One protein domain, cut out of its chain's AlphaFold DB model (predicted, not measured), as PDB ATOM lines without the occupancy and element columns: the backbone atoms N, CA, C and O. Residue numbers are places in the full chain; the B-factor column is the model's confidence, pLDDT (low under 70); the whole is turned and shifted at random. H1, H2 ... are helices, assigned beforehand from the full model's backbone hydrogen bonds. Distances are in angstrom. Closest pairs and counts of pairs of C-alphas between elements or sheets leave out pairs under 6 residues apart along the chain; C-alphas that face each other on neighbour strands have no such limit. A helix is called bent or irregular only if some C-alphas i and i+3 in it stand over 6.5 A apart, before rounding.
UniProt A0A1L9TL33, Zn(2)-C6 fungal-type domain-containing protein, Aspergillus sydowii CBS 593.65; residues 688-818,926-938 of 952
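This is residues 688 to 818 and 926 to 938 of the 952 residues of the protein "Zn(2)-C6 fungal-type domain-containing protein" of Aspergillus sydowii CBS 593.65 (UniProt A0A1L9TL33). Look first for the short helix H3 in the core: H1, H4, the first part of H5 and H6 pack round it, and the far end of the long H5, residues 806 to 818, sticks out as a straight arm. H2 is a small turn of helix folded back at the end of H1. The printed part has 144 residues with six named helices, H1 to H6 in order, and no named strand; the class is all helix. H3, H4, H5 and H6 make an up-and-down bundle, each running against the one before it in the chain. The whole is only just loose, close to compact, with a radius of gyration of the C-alphas of 17.6 A and spans of 60 by 43 by 31 A.

Begin at Pro 688; residues 688 to 699 hold no named element. Find C-alpha 700 at (-30.837, -25.755, -34.122); from there H1 runs 33.5 A to residue 722. H2, residues 727 to 733, is irregular: C-alphas 728 and 731 are 7.1 A apart. Next come H3, residues 739 to 749, 14.9 A long, and H4, residues 756 to 775, 28.8 A long. H5, residues 784 to 818, runs 50.5 A to C-alpha 818 at (-4.798, -5.947, -60.425). Beyond the cut, H6 spans residues 926 to 938 and ends at C-alpha 938, at (-46.440, -35.114, -53.301).

Start at H3, the hub, which touches four helices. It touches H1 at a steep tilt of 55 degrees, the closest C-alphas being those of Ser 710 and Ala 741, 4.4 A apart. H3 and H4 form a helical hairpin; their closest C-alphas, Ile 742 and Val 765, are 6.3 A apart. H5 touches H3 with residues 787 to 798 alone, at a shallow tilt of 29 degrees, the same way; the closest C-alphas are those of Leu 749 and Ala 794, 5.5 A apart. H6 touches H3 opposite ways at a shallow tilt of 34 degrees, only just short of steep, closest at the C-alphas of Ala 747 and Val 931, 6.6 A apart. H4 and H5 are near each other, while H1 and H5 are apart. Every O i to N i+4 pair is within hydrogen-bond range in H3, H4, H5 and H6; in H1 18 of 19 are, and in H2 0 of 3, beside 3 of 4 O i to N i+3 pairs.

Measure from Met 732 to Asn 818 for the two farthest C-alphas, 60.2 A apart. Residues 819 to 925 are not printed, and C-alphas 818 and 926 are 40.5 A apart across this cut. Of the links that are printed whole, none is long. The mean pLDDT of the printed part is 78.7; look for values under 70 at residues 688 to 702, 776 to 782, 817 to 818, 926 to 934 and 936 to 938.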
ATOM      1  N   PRO A 688     -40.033 -33.549 -38.124       48.94
ATOM      2  CA  PRO A 688     -41.222 -32.769 -38.478       48.94
ATOM      3  C   PRO A 688     -41.883 -33.207 -39.801       48.94
ATOM      4  O   PRO A 688     -43.039 -32.884 -40.046       48.94
ATOM      5  N   VAL A 689     -41.219 -34.012 -40.649       49.66
ATOM      6  CA  VAL A 689     -41.833 -34.524 -41.906       49.66
ATOM      7  C   VAL A 689     -42.973 -35.512 -41.659       49.66
ATOM      8  O   VAL A 689     -43.801 -35.708 -42.544       49.66
ATOM      9  N   THR A 690     -43.075 -36.090 -40.465       48.97
ATOM     10  CA  THR A 690     -44.135 -37.057 -40.135       48.97
ATOM     11  C   THR A 690     -45.296 -36.414 -39.366       48.97
ATOM     12  O   THR A 690     -46.356 -37.021 -39.253       48.97
ATOM     13  N   ARG A 691     -45.138 -35.192 -38.828       51.84
ATOM     14  CA  ARG A 691     -46.147 -34.555 -37.961       51.84
ATOM     15  C   ARG A 691     -46.388 -33.099 -38.359       51.84
ATOM     16  O   ARG A 691     -45.505 -32.264 -38.215       51.84
ATOM     17  N   GLN A 692     -47.612 -32.807 -38.806       48.12
ATOM     18  CA  GLN A 692     -48.076 -31.459 -39.169       48.12
ATOM     19  C   GLN A 692     -48.154 -30.496 -37.963       48.12
ATOM     20  O   GLN A 692     -48.132 -29.289 -38.160       48.12
ATOM     21  N   ASP A 693     -48.182 -31.015 -36.730       41.78
ATOM     22  CA  ASP A 693     -48.432 -30.224 -35.511       41.78
ATOM     23  C   ASP A 693     -47.170 -29.667 -34.822       41.78
ATOM     24  O   ASP A 693     -47.279 -28.937 -33.837       41.78
ATOM     25  N   LEU A 694     -45.961 -29.991 -35.301       48.88
ATOM     26  CA  LEU A 694     -44.707 -29.527 -34.689       48.88
ATOM     27  C   LEU A 694     -44.146 -28.274 -35.387       48.88
ATOM     28  O   LEU A 694     -42.950 -28.166 -35.637       48.88
ATOM     29  N   GLU A 695     -45.006 -27.296 -35.681       43.91
ATOM     30  CA  GLU A 695     -44.600 -25.981 -36.212       43.91
ATOM     31  C   GLU A 695     -43.849 -25.113 -35.174       43.91
ATOM     32  O   GLU A 695     -43.501 -23.965 -35.447       43.91
ATOM     33  N   SER A 696     -43.550 -25.632 -33.974       45.59
ATOM     34  CA  SER A 696     -42.860 -24.872 -32.927       45.59
ATOM     35  C   SER A 696     -41.702 -25.641 -32.268       45.59
ATOM     36  O   SER A 696     -41.896 -26.563 -31.488       45.59
ATOM     37  N   GLN A 697     -40.483 -25.158 -32.553       49.03
ATOM     38  CA  GLN A 697     -39.244 -25.310 -31.768       49.03
ATOM     39  C   GLN A 697     -38.506 -26.664 -31.792       49.03
ATOM     40  O   GLN A 697     -38.209 -27.237 -30.748       49.03
ATOM     41  N   ILE A 698     -38.048 -27.119 -32.964       58.94
ATOM     42  CA  ILE A 698     -36.846 -27.974 -32.987       58.94
ATOM     43  C   ILE A 698     -35.626 -27.058 -32.808       58.94
ATOM     44  O   ILE A 698     -35.423 -26.138 -33.603       58.94
ATOM     45  N   SER A 699     -34.829 -27.282 -31.758       61.88
ATOM     46  CA  SER A 699     -33.569 -26.552 -31.542       61.88
ATOM     47  C   SER A 699     -32.634 -26.724 -32.745       61.88
ATOM     48  O   SER A 699     -32.592 -27.789 -33.369       61.88
ATOM     49  N   HIS A 700     -31.844 -25.691 -33.058       65.19
ATOM     50  CA  HIS A 700     -30.837 -25.755 -34.122       65.19
ATOM     51  C   HIS A 700     -29.874 -26.938 -33.924       65.19
ATOM     52  O   HIS A 700     -29.528 -27.619 -34.888       65.19
ATOM     53  N   GLU A 701     -29.519 -27.221 -32.669       62.34
ATOM     54  CA  GLU A 701     -28.650 -28.329 -32.261       62.34
ATOM     55  C   GLU A 701     -29.281 -29.699 -32.558       62.34
ATOM     56  O   GLU A 701     -28.645 -30.573 -33.146       62.34
ATOM     57  N   SER A 702     -30.575 -29.870 -32.265       66.44
ATOM     58  CA  SER A 702     -31.302 -31.110 -32.563       66.44
ATOM     59  C   SER A 702     -31.410 -31.363 -34.068       66.44
ATOM     60  O   SER A 702     -31.271 -32.499 -34.510       66.44
ATOM     61  N   ARG A 703     -31.602 -30.318 -34.885       71.88
ATOM     62  CA  ARG A 703     -31.661 -30.468 -36.349       71.88
ATOM     63  C   ARG A 703     -30.296 -30.758 -36.972       71.88
ATOM     64  O   ARG A 703     -30.212 -31.523 -37.928       71.88
ATOM     65  N   GLU A 704     -29.228 -30.164 -36.450       77.94
ATOM     66  CA  GLU A 704     -27.865 -30.493 -36.868       77.94
ATOM     67  C   GLU A 704     -27.514 -31.949 -36.543       77.94
ATOM     68  O   GLU A 704     -27.041 -32.662 -37.429       77.94
ATOM     69  N   SER A 705     -27.871 -32.422 -35.345       74.44
ATOM     70  CA  SER A 705     -27.755 -33.836 -34.975       74.44
ATOM     71  C   SER A 705     -28.537 -34.741 -35.933       74.44
ATOM     72  O   SER A 705     -27.980 -35.704 -36.445       74.44
ATOM     73  N   LEU A 706     -29.799 -34.412 -36.243       75.25
ATOM     74  CA  LEU A 706     -30.627 -35.184 -37.184       75.25
ATOM     75  C   LEU A 706     -30.026 -35.244 -38.595       75.25
ATOM     76  O   LEU A 706     -30.094 -36.285 -39.254       75.25
ATOM     77  N   PHE A 707     -29.430 -34.147 -39.068       84.00
ATOM     78  CA  PHE A 707     -28.766 -34.104 -40.369       84.00
ATOM     79  C   PHE A 707     -27.531 -35.011 -40.396       84.00
ATOM     80  O   PHE A 707     -27.421 -35.842 -41.295       84.00
ATOM     81  N   ILE A 708     -26.656 -34.917 -39.389       83.75
ATOM     82  CA  ILE A 708     -25.463 -35.773 -39.260       83.75
ATOM     83  C   ILE A 708     -25.864 -37.246 -39.191       83.75
ATOM     84  O   ILE A 708     -25.398 -38.054 -39.992       83.75
ATOM     85  N   THR A 709     -26.813 -37.570 -38.317       78.94
ATOM     86  CA  THR A 709     -27.361 -38.916 -38.169       78.94
ATOM     87  C   THR A 709     -27.908 -39.474 -39.485       78.94
ATOM     88  O   THR A 709     -27.711 -40.647 -39.801       78.94
ATOM     89  N   SER A 710     -28.574 -38.646 -40.292       84.25
ATOM     90  CA  SER A 710     -29.099 -39.076 -41.593       84.25
ATOM     91  C   SER A 710     -27.991 -39.378 -42.608       84.25
ATOM     92  O   SER A 710     -28.128 -40.307 -43.405       84.25
ATOM     93  N   ILE A 711     -26.890 -38.621 -42.575       87.62
ATOM     94  CA  ILE A 711     -25.703 -38.872 -43.405       87.62
ATOM     95  C   ILE A 711     -25.060 -40.198 -42.999       87.62
ATOM     96  O   ILE A 711     -24.814 -41.046 -43.854       87.62
ATOM     97  N   GLU A 712     -24.857 -40.403 -41.699       83.50
ATOM     98  CA  GLU A 712     -24.266 -41.627 -41.155       83.50
ATOM     99  C   GLU A 712     -25.101 -42.853 -41.547       83.50
ATOM    100  O   GLU A 712     -24.552 -43.842 -42.025       83.50
ATOM    101  N   VAL A 713     -26.437 -42.774 -41.468       82.19
ATOM    102  CA  VAL A 713     -27.332 -43.854 -41.925       82.19
ATOM    103  C   VAL A 713     -27.097 -44.222 -43.395       82.19
ATOM    104  O   VAL A 713     -27.084 -45.409 -43.736       82.19
ATOM    105  N   ALA A 714     -26.910 -43.229 -44.268       83.62
ATOM    106  CA  ALA A 714     -26.638 -43.457 -45.687       83.62
ATOM    107  C   ALA A 714     -25.247 -44.077 -45.916       83.62
ATOM    108  O   ALA A 714     -25.101 -44.999 -46.720       83.62
ATOM    109  N   GLU A 715     -24.232 -43.624 -45.180       86.69
ATOM    110  CA  GLU A 715     -22.872 -44.165 -45.248       86.69
ATOM    111  C   GLU A 715     -22.792 -45.606 -44.722       86.69
ATOM    112  O   GLU A 715     -22.118 -46.438 -45.329       86.69
ATOM    113  N   PHE A 716     -23.527 -45.941 -43.658       80.81
ATOM    114  CA  PHE A 716     -23.596 -47.306 -43.129       80.81
ATOM    115  C   PHE A 716     -24.211 -48.289 -44.125       80.81
ATOM    116  O   PHE A 716     -23.709 -49.404 -44.279       80.81
ATOM    117  N   ALA A 717     -25.273 -47.883 -44.826       78.94
ATOM    118  CA  ALA A 717     -25.879 -48.715 -45.862       78.94
ATOM    119  C   ALA A 717     -24.866 -49.071 -46.967       78.94
ATOM    120  O   ALA A 717     -24.860 -50.197 -47.463       78.94
ATOM    121  N   ARG A 718     -23.969 -48.134 -47.302       82.31
ATOM    122  CA  ARG A 718     -22.862 -48.360 -48.239       82.31
ATOM    123  C   ARG A 718     -21.791 -49.284 -47.649       82.31
ATOM    124  O   ARG A 718     -21.380 -50.223 -48.323       82.31
ATOM    125  N   LEU A 719     -21.384 -49.063 -46.396       83.81
ATOM    126  CA  LEU A 719     -20.343 -49.852 -45.725       83.81
ATOM    127  C   LEU A 719     -20.664 -51.353 -45.723       83.81
ATOM    128  O   LEU A 719     -19.818 -52.160 -46.092       83.81
ATOM    129  N   ILE A 720     -21.906 -51.722 -45.388       83.06
ATOM    130  CA  ILE A 720     -22.341 -53.130 -45.357       83.06
ATOM    131  C   ILE A 720     -22.201 -53.802 -46.734       83.06
ATOM    132  O   ILE A 720     -21.956 -55.009 -46.816       83.06
ATOM    133  N   LYS A 721     -22.376 -53.032 -47.811       80.88
ATOM    134  CA  LYS A 721     -22.328 -53.515 -49.192       80.88
ATOM    135  C   LYS A 721     -20.903 -53.641 -49.728       80.88
ATOM    136  O   LYS A 721     -20.648 -54.527 -50.539       80.88
ATOM    137  N   GLU A 722     -20.011 -52.749 -49.313       84.75
ATOM    138  CA  GLU A 722     -18.649 -52.661 -49.844       84.75
ATOM    139  C   GLU A 722     -17.629 -53.484 -49.052       84.75
ATOM    140  O   GLU A 722     -16.656 -53.943 -49.645       84.75
ATOM    141  N   ASP A 723     -17.844 -53.715 -47.753       87.31
ATOM    142  CA  ASP A 723     -16.915 -54.525 -46.965       87.31
ATOM    143  C   ASP A 723     -16.987 -56.014 -47.345       87.31
ATOM    144  O   ASP A 723     -18.054 -56.635 -47.402       87.31
ATOM    145  N   GLU A 724     -15.821 -56.615 -47.579       87.62
ATOM    146  CA  GLU A 724     -15.673 -58.002 -48.027       87.62
ATOM    147  C   GLU A 724     -16.247 -59.005 -47.019       87.62
ATOM    148  O   GLU A 724     -16.785 -60.043 -47.415       87.62
ATOM    149  N   ASN A 725     -16.189 -58.681 -45.723       88.06
ATOM    150  CA  ASN A 725     -16.687 -59.560 -44.667       88.06
ATOM    151  C   ASN A 725     -18.212 -59.500 -44.520       88.06
ATOM    152  O   ASN A 725     -18.819 -60.481 -44.074       88.06
ATOM    153  N   THR A 726     -18.843 -58.385 -44.906       90.25
ATOM    154  CA  THR A 726     -20.281 -58.156 -44.703       90.25
ATOM    155  C   THR A 726     -21.121 -58.215 -45.974       90.25
ATOM    156  O   THR A 726     -22.320 -58.497 -45.891       90.25
ATOM    157  N   LYS A 727     -20.522 -58.026 -47.159       89.81
ATOM    158  CA  LYS A 727     -21.239 -57.943 -48.445       89.81
ATOM    159  C   LYS A 727     -22.135 -59.143 -48.744       89.81
ATOM    160  O   LYS A 727     -23.161 -59.007 -49.404       89.81
ATOM    161  N   LYS A 728     -21.804 -60.326 -48.217       92.19
ATOM    162  CA  LYS A 728     -22.605 -61.551 -48.381       92.19
ATOM    163  C   LYS A 728     -24.004 -61.468 -47.758       92.19
ATOM    164  O   LYS A 728     -24.886 -62.237 -48.124       92.19
ATOM    165  N   TRP A 729     -24.223 -60.512 -46.857       93.12
ATOM    166  CA  TRP A 729     -25.510 -60.212 -46.235       93.12
ATOM    167  C   TRP A 729     -26.183 -58.961 -46.820       93.12
ATOM    168  O   TRP A 729     -27.318 -58.654 -46.450       93.12
ATOM    169  N   SER A 730     -25.539 -58.262 -47.770       88.88
ATOM    170  CA  SER A 730     -26.072 -57.032 -48.380       88.88
ATOM    171  C   SER A 730     -27.432 -57.260 -49.034       88.88
ATOM    172  O   SER A 730     -28.276 -56.373 -49.011       88.88
ATOM    173  N   TRP A 731     -27.682 -58.469 -49.547       89.31
ATOM    174  CA  TRP A 731     -28.930 -58.847 -50.213       89.31
ATOM    175  C   TRP A 731     -30.177 -58.550 -49.389       89.31
ATOM    176  O   TRP A 731     -31.221 -58.211 -49.944       89.31
ATOM    177  N   MET A 732     -30.061 -58.682 -48.069       86.88
ATOM    178  CA  MET A 732     -31.147 -58.392 -47.164       86.88
ATOM    179  C   MET A 732     -31.323 -56.886 -47.025       86.88
ATOM    180  O   MET A 732     -32.447 -56.421 -47.149       86.88
ATOM    181  N   PHE A 733     -30.240 -56.136 -46.809       83.81
ATOM    182  CA  PHE A 733     -30.249 -54.684 -46.589       83.81
ATOM    183  C   PHE A 733     -30.566 -53.872 -47.850       83.81
ATOM    184  O   PHE A 733     -31.199 -52.827 -47.741       83.81
ATOM    185  N   ASP A 734     -30.238 -54.385 -49.036       78.56
ATOM    186  CA  ASP A 734     -30.623 -53.803 -50.328       78.56
ATOM    187  C   ASP A 734     -32.156 -53.689 -50.458       78.56
ATOM    188  O   ASP A 734     -32.667 -52.778 -51.104       78.56
ATOM    189  N   ALA A 735     -32.908 -54.578 -49.795       74.56
ATOM    190  CA  ALA A 735     -34.369 -54.525 -49.726       74.56
ATOM    191  C   ALA A 735     -34.909 -53.538 -48.660       74.56
ATOM    192  O   ALA A 735     -36.116 -53.515 -48.404       74.56
ATOM    193  N   TYR A 736     -34.044 -52.758 -47.998       76.94
ATOM    194  CA  TYR A 736     -34.400 -51.733 -47.009       76.94
ATOM    195  C   TYR A 736     -34.042 -50.351 -47.555       76.94
ATOM    196  O   TYR A 736     -32.950 -49.827 -47.335       76.94
ATOM    197  N   MET A 737     -34.994 -49.716 -48.234       71.94
ATOM    198  CA  MET A 737     -34.816 -48.341 -48.689       71.94
ATOM    199  C   MET A 737     -34.843 -47.384 -47.484       71.94
ATOM    200  O   MET A 737     -35.902 -47.112 -46.917       71.94
ATOM    201  N   GLN A 738     -33.690 -46.825 -47.097       77.00
ATOM    202  CA  GLN A 738     -33.584 -45.830 -46.013       77.00
ATOM    203  C   GLN A 738     -34.034 -44.430 -46.462       77.00
ATOM    204  O   GLN A 738     -33.325 -43.435 -46.316       77.00
ATOM    205  N   TRP A 739     -35.235 -44.343 -47.032       77.00
ATOM    206  CA  TRP A 739     -35.728 -43.125 -47.667       77.00
ATOM    207  C   TRP A 739     -35.912 -41.958 -46.696       77.00
ATOM    208  O   TRP A 739     -35.760 -40.821 -47.120       77.00
ATOM    209  N   HIS A 740     -36.193 -42.215 -45.413       78.50
ATOM    210  CA  HIS A 740     -36.327 -41.173 -44.389       78.50
ATOM    211  C   HIS A 740     -35.030 -40.363 -44.237       78.50
ATOM    212  O   HIS A 740     -35.052 -39.138 -44.308       78.50
ATOM    213  N   ALA A 741     -33.893 -41.056 -44.102       80.81
ATOM    214  CA  ALA A 741     -32.580 -40.427 -43.987       80.81
ATOM    215  C   ALA A 741     -32.212 -39.669 -45.271       80.81
ATOM    216  O   ALA A 741     -31.771 -38.525 -45.220       80.81
ATOM    217  N   ILE A 742     -32.477 -40.264 -46.438       85.94
ATOM    218  CA  ILE A 742     -32.205 -39.616 -47.728       85.94
ATOM    219  C   ILE A 742     -33.081 -38.383 -47.942       85.94
ATOM    220  O   ILE A 742     -32.574 -37.349 -48.364       85.94
ATOM    221  N   ALA A 743     -34.376 -38.462 -47.641       83.81
ATOM    222  CA  ALA A 743     -35.281 -37.325 -47.742       83.81
ATOM    223  C   ALA A 743     -34.819 -36.177 -46.839       83.81
ATOM    224  O   ALA A 743     -34.793 -35.037 -47.295       83.81
ATOM    225  N   MET A 744     -34.392 -36.481 -45.607       82.50
ATOM    226  CA  MET A 744     -33.862 -35.482 -44.681       82.50
ATOM    227  C   MET A 744     -32.580 -34.835 -45.212       82.50
ATOM    228  O   MET A 744     -32.486 -33.610 -45.277       82.50
ATOM    229  N   VAL A 745     -31.618 -35.641 -45.675       89.56
ATOM    230  CA  VAL A 745     -30.376 -35.125 -46.271       89.56
ATOM    231  C   VAL A 745     -30.675 -34.237 -47.477       89.56
ATOM    232  O   VAL A 745     -30.157 -33.125 -47.557       89.56
ATOM    233  N   LEU A 746     -31.539 -34.675 -48.395       90.38
ATOM    234  CA  LEU A 746     -31.885 -33.889 -49.579       90.38
ATOM    235  C   LEU A 746     -32.646 -32.603 -49.233       90.38
ATOM    236  O   LEU A 746     -32.395 -31.577 -49.861       90.38
ATOM    237  N   ALA A 747     -33.552 -32.637 -48.252       86.31
ATOM    238  CA  ALA A 747     -34.281 -31.455 -47.798       86.31
ATOM    239  C   ALA A 747     -33.334 -30.412 -47.184       86.31
ATOM    240  O   ALA A 747     -33.404 -29.237 -47.536       86.31
ATOM    241  N   GLU A 748     -32.396 -30.834 -46.333       87.31
ATOM    242  CA  GLU A 748     -31.364 -29.957 -45.762       87.31
ATOM    243  C   GLU A 748     -30.412 -29.408 -46.839       87.31
ATOM    244  O   GLU A 748     -30.083 -28.220 -46.840       87.31
ATOM    245  N   LEU A 749     -30.022 -30.229 -47.819       91.50
ATOM    246  CA  LEU A 749     -29.209 -29.791 -48.959       91.50
ATOM    247  C   LEU A 749     -29.932 -28.790 -49.874       91.50
ATOM    248  O   LEU A 749     -29.272 -28.057 -50.605       91.50
ATOM    249  N   CYS A 750     -31.266 -28.724 -49.836       88.69
ATOM    250  CA  CYS A 750     -32.032 -27.708 -50.561       88.69
ATOM    251  C   CYS A 750     -31.983 -26.319 -49.907       88.69
ATOM    252  O   CYS A 750     -32.498 -25.382 -50.510       88.69
ATOM    253  N   VAL A 751     -31.417 -26.168 -48.702       84.62
ATOM    254  CA  VAL A 751     -31.442 -24.886 -47.967       84.62
ATOM    255  C   VAL A 751     -30.119 -24.482 -47.324       84.62
ATOM    256  O   VAL A 751     -29.941 -23.304 -47.007       84.62
ATOM    257  N   ARG A 752     -29.192 -25.425 -47.106       87.62
ATOM    258  CA  ARG A 752     -27.887 -25.142 -46.497       87.62
ATOM    259  C   ARG A 752     -26.887 -24.561 -47.512       87.62
ATOM    260  O   ARG A 752     -26.901 -24.947 -48.683       87.62
ATOM    261  N   PRO A 753     -25.999 -23.643 -47.082       88.38
ATOM    262  CA  PRO A 753     -24.863 -23.211 -47.892       88.38
ATOM    263  C   PRO A 753     -23.799 -24.314 -48.005       88.38
ATOM    264  O   PRO A 753     -23.781 -25.260 -47.215       88.38
ATOM    265  N   LEU A 754     -22.885 -24.163 -48.969       89.75
ATOM    266  CA  LEU A 754     -21.747 -25.069 -49.137       89.75
ATOM    267  C   LEU A 754     -20.856 -25.076 -47.887       89.75
ATOM    268  O   LEU A 754     -20.440 -24.036 -47.382       89.75
ATOM    269  N   SER A 755     -20.558 -26.277 -47.415       90.62
ATOM    270  CA  SER A 755     -19.704 -26.586 -46.270       90.62
ATOM    271  C   SER A 755     -19.142 -28.010 -46.408       90.62
ATOM    272  O   SER A 755     -19.762 -28.839 -47.088       90.62
ATOM    273  N   PRO A 756     -18.048 -28.354 -45.700       90.19
ATOM    274  CA  PRO A 756     -17.513 -29.718 -45.697       90.19
ATOM    275  C   PRO A 756     -18.560 -30.775 -45.309       90.19
ATOM    276  O   PRO A 756     -18.593 -31.869 -45.869       90.19
ATOM    277  N   LEU A 757     -19.474 -30.428 -44.393       89.00
ATOM    278  CA  LEU A 757     -20.554 -31.320 -43.976       89.00
ATOM    279  C   LEU A 757     -21.586 -31.539 -45.093       89.00
ATOM    280  O   LEU A 757     -21.997 -32.672 -45.333       89.00
ATOM    281  N   THR A 758     -21.981 -30.485 -45.816       93.00
ATOM    282  CA  THR A 758     -22.880 -30.630 -46.978       93.00
ATOM    283  C   THR A 758     -22.217 -31.346 -48.155       93.00
ATOM    284  O   THR A 758     -22.917 -31.971 -48.947       93.00
ATOM    285  N   ASP A 759     -20.888 -31.305 -48.266       92.38
ATOM    286  CA  ASP A 759     -20.142 -32.068 -49.272       92.38
ATOM    287  C   ASP A 759     -20.140 -33.563 -48.943       92.38
ATOM    288  O   ASP A 759     -20.492 -34.373 -49.803       92.38
ATOM    289  N   ARG A 760     -19.858 -33.922 -47.682       93.69
ATOM    290  CA  ARG A 760     -20.014 -35.296 -47.171       93.69
ATOM    291  C   ARG A 760     -21.435 -35.811 -47.412       93.69
ATOM    292  O   ARG A 760     -21.617 -36.888 -47.973       93.69
ATOM    293  N   ALA A 761     -22.439 -35.002 -47.071       93.69
ATOM    294  CA  ALA A 761     -23.846 -35.330 -47.279       93.69
ATOM    295  C   ALA A 761     -24.195 -35.548 -48.760       93.69
ATOM    296  O   ALA A 761     -24.895 -36.504 -49.098       93.69
ATOM    297  N   TRP A 762     -23.691 -34.684 -49.647       94.94
ATOM    298  CA  TRP A 762     -23.900 -34.794 -51.089       94.94
ATOM    299  C   TRP A 762     -23.300 -36.085 -51.655       94.94
ATOM    300  O   TRP A 762     -23.955 -36.763 -52.446       94.94
ATOM    301  N   ILE A 763     -22.085 -36.452 -51.239       93.19
ATOM    302  CA  ILE A 763     -21.433 -37.700 -51.662       93.19
ATOM    303  C   ILE A 763     -22.249 -38.902 -51.181       93.19
ATOM    304  O   ILE A 763     -22.652 -39.728 -51.999       93.19
ATOM    305  N   ALA A 764     -22.560 -38.959 -49.883       90.94
ATOM    306  CA  ALA A 764     -23.314 -40.061 -49.293       90.94
ATOM    307  C   ALA A 764     -24.662 -40.275 -50.004       90.94
ATOM    308  O   ALA A 764     -24.987 -41.392 -50.410       90.94
ATOM    309  N   VAL A 765     -25.428 -39.200 -50.217       91.44
ATOM    310  CA  VAL A 765     -26.758 -39.299 -50.825       91.44
ATOM    311  C   VAL A 765     -26.709 -39.620 -52.315       91.44
ATOM    312  O   VAL A 765     -27.527 -40.405 -52.788       91.44
ATOM    313  N   THR A 766     -25.742 -39.067 -53.054       91.00
ATOM    314  CA  THR A 766     -25.605 -39.317 -54.496       91.00
ATOM    315  C   THR A 766     -25.214 -40.767 -54.749       91.00
ATOM    316  O   THR A 766     -25.835 -41.420 -55.581       91.00
ATOM    317  N   THR A 767     -24.262 -41.309 -53.983       88.62
ATOM    318  CA  THR A 767     -23.838 -42.707 -54.124       88.62
ATOM    319  C   THR A 767     -24.993 -43.674 -53.884       88.62
ATOM    320  O   THR A 767     -25.212 -44.579 -54.692       88.62
ATOM    321  N   VAL A 768     -25.770 -43.463 -52.815       85.06
ATOM    322  CA  VAL A 768     -26.927 -44.317 -52.509       85.06
ATOM    323  C   VAL A 768     -28.033 -44.152 -53.557       85.06
ATOM    324  O   VAL A 768     -28.587 -45.142 -54.032       85.06
ATOM    325  N   TYR A 769     -28.328 -42.920 -53.980       85.25
ATOM    326  CA  TYR A 769     -29.351 -42.650 -54.991       85.25
ATOM    327  C   TYR A 769     -28.999 -43.244 -56.367       85.25
ATOM    328  O   TYR A 769     -29.859 -43.823 -57.037       85.25
ATOM    329  N   ASP A 770     -27.736 -43.152 -56.780       85.12
ATOM    330  CA  ASP A 770     -27.242 -43.732 -58.030       85.12
ATOM    331  C   ASP A 770     -27.262 -45.261 -57.999       85.12
ATOM    332  O   ASP A 770     -27.562 -45.914 -59.004       85.12
ATOM    333  N   ASP A 771     -26.967 -45.851 -56.843       80.19
ATOM    334  CA  ASP A 771     -27.075 -47.289 -56.654       80.19
ATOM    335  C   ASP A 771     -28.526 -47.765 -56.773       80.19
ATOM    336  O   ASP A 771     -28.805 -48.722 -57.500       80.19
ATOM    337  N   TRP A 772     -29.467 -47.036 -56.170       79.06
ATOM    338  CA  TRP A 772     -30.898 -47.284 -56.345       79.06
ATOM    339  C   TRP A 772     -31.330 -47.126 -57.802       79.06
ATOM    340  O   TRP A 772     -32.080 -47.951 -58.314       79.06
ATOM    341  N   LEU A 773     -30.825 -46.119 -58.519       77.88
ATOM    342  CA  LEU A 773     -31.084 -45.955 -59.951       77.88
ATOM    343  C   LEU A 773     -30.639 -47.179 -60.764       77.88
ATOM    344  O   LEU A 773     -31.353 -47.577 -61.688       77.88
ATOM    345  N   ARG A 774     -29.476 -47.761 -60.450       76.50
ATOM    346  CA  ARG A 774     -28.931 -48.931 -61.157       76.50
ATOM    347  C   ARG A 774     -29.669 -50.224 -60.820       76.50
ATOM    348  O   ARG A 774     -29.898 -51.033 -61.712       76.50
ATOM    349  N   THR A 775     -30.024 -50.415 -59.553       70.75
ATOM    350  CA  THR A 775     -30.551 -51.687 -59.034       70.75
ATOM    351  C   THR A 775     -32.076 -51.773 -59.056       70.75
ATOM    352  O   THR A 775     -32.627 -52.867 -59.185       70.75
ATOM    353  N   ALA A 776     -32.786 -50.642 -58.984       66.69
ATOM    354  CA  ALA A 776     -34.241 -50.634 -58.952       66.69
ATOM    355  C   ALA A 776     -34.832 -51.086 -60.294       66.69
ATOM    356  O   ALA A 776     -34.884 -50.333 -61.271       66.69
ATOM    357  N   LYS A 777     -35.383 -52.304 -60.305       62.06
ATOM    358  CA  LYS A 777     -36.178 -52.842 -61.418       62.06
ATOM    359  C   LYS A 777     -37.464 -52.039 -61.662       62.06
ATOM    360  O   LYS A 777     -37.969 -52.023 -62.782       62.06
ATOM    361  N   GLN A 778     -37.990 -51.347 -60.643       58.66
ATOM    362  CA  GLN A 778     -39.201 -50.523 -60.738       58.66
ATOM    363  C   GLN A 778     -39.004 -49.132 -60.122       58.66
ATOM    364  O   GLN A 778     -38.778 -48.984 -58.927       58.66
ATOM    365  N   ARG A 779     -39.179 -48.088 -60.942       61.44
ATOM    366  CA  ARG A 779     -39.053 -46.663 -60.556       61.44
ATOM    367  C   ARG A 779     -40.410 -45.964 -60.376       61.44
ATOM    368  O   ARG A 779     -40.538 -44.757 -60.574       61.44
ATOM    369  N   LYS A 780     -41.464 -46.739 -60.095       56.16
ATOM    370  CA  LYS A 780     -42.864 -46.269 -60.037       56.16
ATOM    371  C   LYS A 780     -43.438 -46.184 -58.616       56.16
ATOM    372  O   LYS A 780     -44.609 -45.837 -58.476       56.16
ATOM    373  N   GLY A 781     -42.645 -46.496 -57.590       60.50
ATOM    374  CA  GLY A 781     -43.069 -46.420 -56.189       60.50
ATOM    375  C   GLY A 781     -43.467 -45.001 -55.769       60.50
ATOM    376  O   GLY A 781     -42.960 -44.019 -56.318       60.50
ATOM    377  N   MET A 782     -44.369 -44.904 -54.786       63.75
ATOM    378  CA  MET A 782     -44.920 -43.643 -54.260       63.75
ATOM    379  C   MET A 782     -43.828 -42.637 -53.868       63.75
ATOM    380  O   MET A 782     -43.957 -41.447 -54.138       63.75
ATOM    381  N   LEU A 783     -42.716 -43.128 -53.319       70.06
ATOM    382  CA  LEU A 783     -41.622 -42.314 -52.788       70.06
ATOM    383  C   LEU A 783     -40.580 -41.906 -53.840       70.06
ATOM    384  O   LEU A 783     -39.833 -40.950 -53.633       70.06
ATOM    385  N   TRP A 784     -40.546 -42.569 -55.000       75.62
ATOM    386  CA  TRP A 784     -39.516 -42.318 -56.011       75.62
ATOM    387  C   TRP A 784     -39.630 -40.922 -56.632       75.62
ATOM    388  O   TRP A 784     -38.632 -40.223 -56.805       75.62
ATOM    389  N   ARG A 785     -40.857 -40.493 -56.959       78.25
ATOM    390  CA  ARG A 785     -41.103 -39.179 -57.576       78.25
ATOM    391  C   ARG A 785     -40.755 -38.019 -56.628       78.25
ATOM    392  O   ARG A 785     -40.008 -37.148 -57.078       78.25
ATOM    393  N   PRO A 786     -41.223 -37.996 -55.362       81.38
ATOM    394  CA  PRO A 786     -40.813 -36.976 -54.396       81.38
ATOM    395  C   PRO A 786     -39.291 -36.910 -54.201       81.38
ATOM    396  O   PRO A 786     -38.704 -35.833 -54.291       81.38
ATOM    397  N   LEU A 787     -38.622 -38.057 -54.024       84.19
ATOM    398  CA  LEU A 787     -37.164 -38.102 -53.848       84.19
ATOM    399  C   LEU A 787     -36.407 -37.605 -55.085       84.19
ATOM    400  O   LEU A 787     -35.451 -36.847 -54.957       84.19
ATOM    401  N   ALA A 788     -36.853 -37.966 -56.291       86.25
ATOM    402  CA  ALA A 788     -36.252 -37.477 -57.531       86.25
ATOM    403  C   ALA A 788     -36.393 -35.952 -57.691       86.25
ATOM    404  O   ALA A 788     -35.473 -35.294 -58.183       86.25
ATOM    405  N   LYS A 789     -37.525 -35.373 -57.262       87.88
ATOM    406  CA  LYS A 789     -37.712 -33.913 -57.237       87.88
ATOM    407  C   LYS A 789     -36.741 -33.246 -56.262       87.88
ATOM    408  O   LYS A 789     -36.093 -32.276 -56.652       87.88
ATOM    409  N   LEU A 790     -36.604 -33.784 -55.045       89.19
ATOM    410  CA  LEU A 790     -35.650 -33.281 -54.052       89.19
ATOM    411  C   LEU A 790     -34.204 -33.379 -54.552       89.19
ATOM    412  O   LEU A 790     -33.483 -32.388 -54.510       89.19
ATOM    413  N   MET A 791     -33.807 -34.522 -55.121       92.50
ATOM    414  CA  MET A 791     -32.472 -34.725 -55.698       92.50
ATOM    415  C   MET A 791     -32.173 -33.699 -56.799       92.50
ATOM    416  O   MET A 791     -31.110 -33.077 -56.820       92.50
ATOM    417  N   LYS A 792     -33.144 -33.445 -57.686       91.88
ATOM    418  CA  LYS A 792     -33.024 -32.419 -58.727       91.88
ATOM    419  C   LYS A 792     -32.895 -31.015 -58.130       91.88
ATOM    420  O   LYS A 792     -32.050 -30.245 -58.589       91.88
ATOM    421  N   ARG A 793     -33.718 -30.661 -57.138       91.44
ATOM    422  CA  ARG A 793     -33.687 -29.341 -56.486       91.44
ATOM    423  C   ARG A 793     -32.347 -29.109 -55.786       91.44
ATOM    424  O   ARG A 793     -31.688 -28.117 -56.098       91.44
ATOM    425  N   ALA A 794     -31.910 -30.057 -54.957       92.62
ATOM    426  CA  ALA A 794     -30.626 -30.019 -54.262       92.62
ATOM    427  C   ALA A 794     -29.453 -29.892 -55.250       92.62
ATOM    428  O   ALA A 794     -28.605 -29.016 -55.096       92.62
ATOM    429  N   GLY A 795     -29.447 -30.679 -56.334       93.31
ATOM    430  CA  GLY A 795     -28.405 -30.590 -57.363       93.31
ATOM    431  C   GLY A 795     -28.390 -29.260 -58.120       93.31
ATOM    432  O   GLY A 795     -27.322 -28.738 -58.440       93.31
ATOM    433  N   THR A 796     -29.561 -28.671 -58.376       93.00
ATOM    434  CA  THR A 796     -29.659 -27.369 -59.056       93.00
ATOM    435  C   THR A 796     -29.127 -26.242 -58.171       93.00
ATOM    436  O   THR A 796     -28.382 -25.393 -58.659       93.00
ATOM    437  N   LEU A 797     -29.478 -26.254 -56.879       91.69
ATOM    438  CA  LEU A 797     -28.982 -25.285 -55.905       91.69
ATOM    439  C   LEU A 797     -27.469 -25.410 -55.716       91.69
ATOM    440  O   LEU A 797     -26.761 -24.414 -55.833       91.69
ATOM    441  N   ARG A 798     -26.970 -26.631 -55.502       93.25
ATOM    442  CA  ARG A 798     -25.539 -26.892 -55.325       93.25
ATOM    443  C   ARG A 798     -24.720 -26.408 -56.520       93.25
ATOM    444  O   ARG A 798     -23.703 -25.749 -56.335       93.25
ATOM    445  N   ARG A 799     -25.177 -26.676 -57.752       93.00
ATOM    446  CA  ARG A 799     -24.516 -26.185 -58.972       93.00
ATOM    447  C   ARG A 799     -24.460 -24.655 -59.008       93.00
ATOM    448  O   ARG A 799     -23.404 -24.103 -59.290       93.00
ATOM    449  N   LYS A 800     -25.566 -23.979 -58.678       92.38
ATOM    450  CA  LYS A 800     -25.619 -22.512 -58.607       92.38
ATOM    451  C   LYS A 800     -24.631 -21.960 -57.569       92.38
ATOM    452  O   LYS A 800     -23.888 -21.038 -57.880       92.38
ATOM    453  N   GLN A 801     -24.572 -22.555 -56.377       90.94
ATOM    454  CA  GLN A 801     -23.632 -22.146 -55.326       90.94
ATOM    455  C   GLN A 801     -22.164 -22.359 -55.741       90.94
ATOM    456  O   GLN A 801     -21.320 -21.518 -55.447       90.94
ATOM    457  N   LEU A 802     -21.849 -23.452 -56.448       91.19
ATOM    458  CA  LEU A 802     -20.499 -23.713 -56.968       91.19
ATOM    459  C   LEU A 802     -20.101 -22.731 -58.080       91.19
ATOM    460  O   LEU A 802     -18.960 -22.277 -58.103       91.19
ATOM    461  N   GLU A 803     -21.026 -22.377 -58.978       91.94
ATOM    462  CA  GLU A 803     -20.817 -21.352 -60.013       91.94
ATOM    463  C   GLU A 803     -20.578 -19.967 -59.386       91.94
ATOM    464  O   GLU A 803     -19.659 -19.254 -59.789       91.94
ATOM    465  N   GLU A 804     -21.354 -19.603 -58.361       90.69
ATOM    466  CA  GLU A 804     -21.176 -18.358 -57.604       90.69
ATOM    467  C   GLU A 804     -19.834 -18.327 -56.863       90.69
ATOM    468  O   GLU A 804     -19.130 -17.318 -56.915       90.69
ATOM    469  N   LEU A 805     -19.437 -19.434 -56.226       88.06
ATOM    470  CA  LEU A 805     -18.144 -19.553 -55.553       88.06
ATOM    471  C   LEU A 805     -16.980 -19.463 -56.552       88.06
ATOM    472  O   LEU A 805     -16.013 -18.746 -56.302       88.06
ATOM    473  N   ALA A 806     -17.082 -20.130 -57.705       89.19
ATOM    474  CA  ALA A 806     -16.077 -20.055 -58.764       89.19
ATOM    475  C   ALA A 806     -15.929 -18.622 -59.303       89.19
ATOM    476  O   ALA A 806     -14.810 -18.128 -59.425       89.19
ATOM    477  N   ALA A 807     -17.045 -17.923 -59.536       88.88
ATOM    478  CA  ALA A 807     -17.040 -16.525 -59.961       88.88
ATOM    479  C   ALA A 807     -16.461 -15.584 -58.889       88.88
ATOM    480  O   ALA A 807     -15.769 -14.618 -59.214       88.88
ATOM    481  N   GLN A 808     -16.704 -15.854 -57.601       86.31
ATOM    482  CA  GLN A 808     -16.098 -15.100 -56.498       86.31
ATOM    483  C   GLN A 808     -14.584 -15.310 -56.433       86.31
ATOM    484  O   GLN A 808     -13.847 -14.333 -56.302       86.31
ATOM    485  N   VAL A 809     -14.111 -16.551 -56.578       85.69
ATOM    486  CA  VAL A 809     -12.677 -16.871 -56.612       85.69
ATOM    487  C   VAL A 809     -12.010 -16.234 -57.831       85.69
ATOM    488  O   VAL A 809     -10.944 -15.640 -57.695       85.69
ATOM    489  N   GLU A 810     -12.640 -16.280 -59.005       83.44
ATOM    490  CA  GLU A 810     -12.123 -15.638 -60.217       83.44
ATOM    491  C   GLU A 810     -12.048 -14.111 -60.064       83.44
ATOM    492  O   GLU A 810     -11.022 -13.507 -60.383       83.44
ATOM    493  N   ASN A 811     -13.075 -13.482 -59.484       82.38
ATOM    494  CA  ASN A 811     -13.074 -12.048 -59.184       82.38
ATOM    495  C   ASN A 811     -12.016 -11.666 -58.138       82.38
ATOM    496  O   ASN A 811     -11.352 -10.640 -58.289       82.38
ATOM    497  N   GLN A 812     -11.808 -12.487 -57.105       77.19
ATOM    498  CA  GLN A 812     -10.751 -12.276 -56.109       77.19
ATOM    499  C   GLN A 812      -9.354 -12.453 -56.717       77.19
ATOM    500  O   GLN A 812      -8.459 -11.654 -56.442       77.19
ATOM    501  N   GLN A 813      -9.162 -13.436 -57.601       76.88
ATOM    502  CA  GLN A 813      -7.910 -13.629 -58.337       76.88
ATOM    503  C   GLN A 813      -7.652 -12.494 -59.338       76.88
ATOM    504  O   GLN A 813      -6.511 -12.050 -59.480       76.88
ATOM    505  N   ALA A 814      -8.687 -11.978 -60.006       73.62
ATOM    506  CA  ALA A 814      -8.592 -10.811 -60.879       73.62
ATOM    507  C   ALA A 814      -8.265  -9.532 -60.088       73.62
ATOM    508  O   ALA A 814      -7.403  -8.754 -60.503       73.62
ATOM    509  N   ALA A 815      -8.877  -9.342 -58.916       73.19
ATOM    510  CA  ALA A 815      -8.565  -8.242 -58.007       73.19
ATOM    511  C   ALA A 815      -7.131  -8.338 -57.456       73.19
ATOM    512  O   ALA A 815      -6.421  -7.335 -57.434       73.19
ATOM    513  N   ALA A 816      -6.662  -9.538 -57.099       71.19
ATOM    514  CA  ALA A 816      -5.287  -9.772 -56.657       71.19
ATOM    515  C   ALA A 816      -4.263  -9.527 -57.782       71.19
ATOM    516  O   ALA A 816      -3.237  -8.888 -57.552       71.19
ATOM    517  N   ARG A 817      -4.555  -9.948 -59.023       66.06
ATOM    518  CA  ARG A 817      -3.725  -9.634 -60.204       66.06
ATOM    519  C   ARG A 817      -3.652  -8.127 -60.474       66.06
ATOM    520  O   ARG A 817      -2.576  -7.626 -60.792       66.06
ATOM    521  N   ASN A 818      -4.759  -7.406 -60.295       64.56
ATOM    522  CA  ASN A 818      -4.798  -5.947 -60.425       64.56
ATOM    523  C   ASN A 818      -4.106  -5.220 -59.256       64.56
ATOM    524  O   ASN A 818      -3.524  -4.161 -59.454       64.56
ATOM    525  N   PRO A 926     -37.509 -20.940 -43.709       66.75
ATOM    526  CA  PRO A 926     -38.855 -20.812 -44.277       66.75
ATOM    527  C   PRO A 926     -39.024 -21.553 -45.614       66.75
ATOM    528  O   PRO A 926     -40.085 -22.109 -45.902       66.75
ATOM    529  N   GLU A 927     -37.969 -21.591 -46.433       67.19
ATOM    530  CA  GLU A 927     -37.945 -22.376 -47.669       67.19
ATOM    531  C   GLU A 927     -37.863 -23.880 -47.378       67.19
ATOM    532  O   GLU A 927     -38.449 -24.674 -48.110       67.19
ATOM    533  N   TRP A 928     -37.218 -24.281 -46.281       67.25
ATOM    534  CA  TRP A 928     -37.181 -25.675 -45.834       67.25
ATOM    535  C   TRP A 928     -38.576 -26.193 -45.460       67.25
ATOM    536  O   TRP A 928     -38.980 -27.252 -45.937       67.25
ATOM    537  N   ASP A 929     -39.359 -25.415 -44.707       62.09
ATOM    538  CA  ASP A 929     -40.746 -25.773 -44.369       62.09
ATOM    539  C   ASP A 929     -41.612 -25.916 -45.629       62.09
ATOM    540  O   ASP A 929     -42.508 -26.759 -45.711       62.09
ATOM    541  N   GLN A 930     -41.348 -25.096 -46.649       69.81
ATOM    542  CA  GLN A 930     -41.992 -25.231 -47.951       69.81
ATOM    543  C   GLN A 930     -41.554 -26.509 -48.683       69.81
ATOM    544  O   GLN A 930     -42.414 -27.233 -49.178       69.81
ATOM    545  N   VAL A 931     -40.250 -26.812 -48.730       68.50
ATOM    546  CA  VAL A 931     -39.700 -28.046 -49.330       68.50
ATOM    547  C   VAL A 931     -40.354 -29.281 -48.711       68.50
ATOM    548  O   VAL A 931     -40.754 -30.197 -49.431       68.50
ATOM    549  N   LEU A 932     -40.498 -29.299 -47.386       66.06
ATOM    550  CA  LEU A 932     -41.127 -30.408 -46.680       66.06
ATOM    551  C   LEU A 932     -42.624 -30.517 -46.946       66.06
ATOM    552  O   LEU A 932     -43.106 -31.620 -47.198       66.06
ATOM    553  N   ARG A 933     -43.356 -29.397 -46.939       65.88
ATOM    554  CA  ARG A 933     -44.785 -29.388 -47.284       65.88
ATOM    555  C   ARG A 933     -45.024 -29.871 -48.712       65.88
ATOM    556  O   ARG A 933     -45.923 -30.672 -48.939       65.88
ATOM    557  N   GLU A 934     -44.202 -29.442 -49.669       69.94
ATOM    558  CA  GLU A 934     -44.256 -29.919 -51.058       69.94
ATOM    559  C   GLU A 934     -43.988 -31.429 -51.145       69.94
ATOM    560  O   GLU A 934     -44.719 -32.145 -51.829       69.94
ATOM    561  N   PHE A 935     -42.995 -31.929 -50.405       70.69
ATOM    562  CA  PHE A 935     -42.691 -33.357 -50.333       70.69
ATOM    563  C   PHE A 935     -43.848 -34.169 -49.726       70.69
ATOM    564  O   PHE A 935     -44.227 -35.193 -50.291       70.69
ATOM    565  N   GLN A 936     -44.452 -33.704 -48.627       64.56
ATOM    566  CA  GLN A 936     -45.615 -34.338 -47.986       64.56
ATOM    567  C   GLN A 936     -46.853 -34.334 -48.895       64.56
ATOM    568  O   GLN A 936     -47.541 -35.347 -49.016       64.56
ATOM    569  N   LEU A 937     -47.125 -33.218 -49.577       66.25
ATOM    570  CA  LEU A 937     -48.220 -33.115 -50.543       66.25
ATOM    571  C   LEU A 937     -48.011 -34.066 -51.724       66.25
ATOM    572  O   LEU A 937     -48.951 -34.735 -52.142       66.25
ATOM    573  N   ASP A 938     -46.783 -34.176 -52.232       63.66
ATOM    574  CA  ASP A 938     -46.440 -35.114 -53.301       63.66
ATOM    575  C   ASP A 938     -46.563 -36.589 -52.870       63.66
ATOM    576  O   ASP A 938     -46.842 -37.439 -53.719       63.66
TER     577      ASP A 938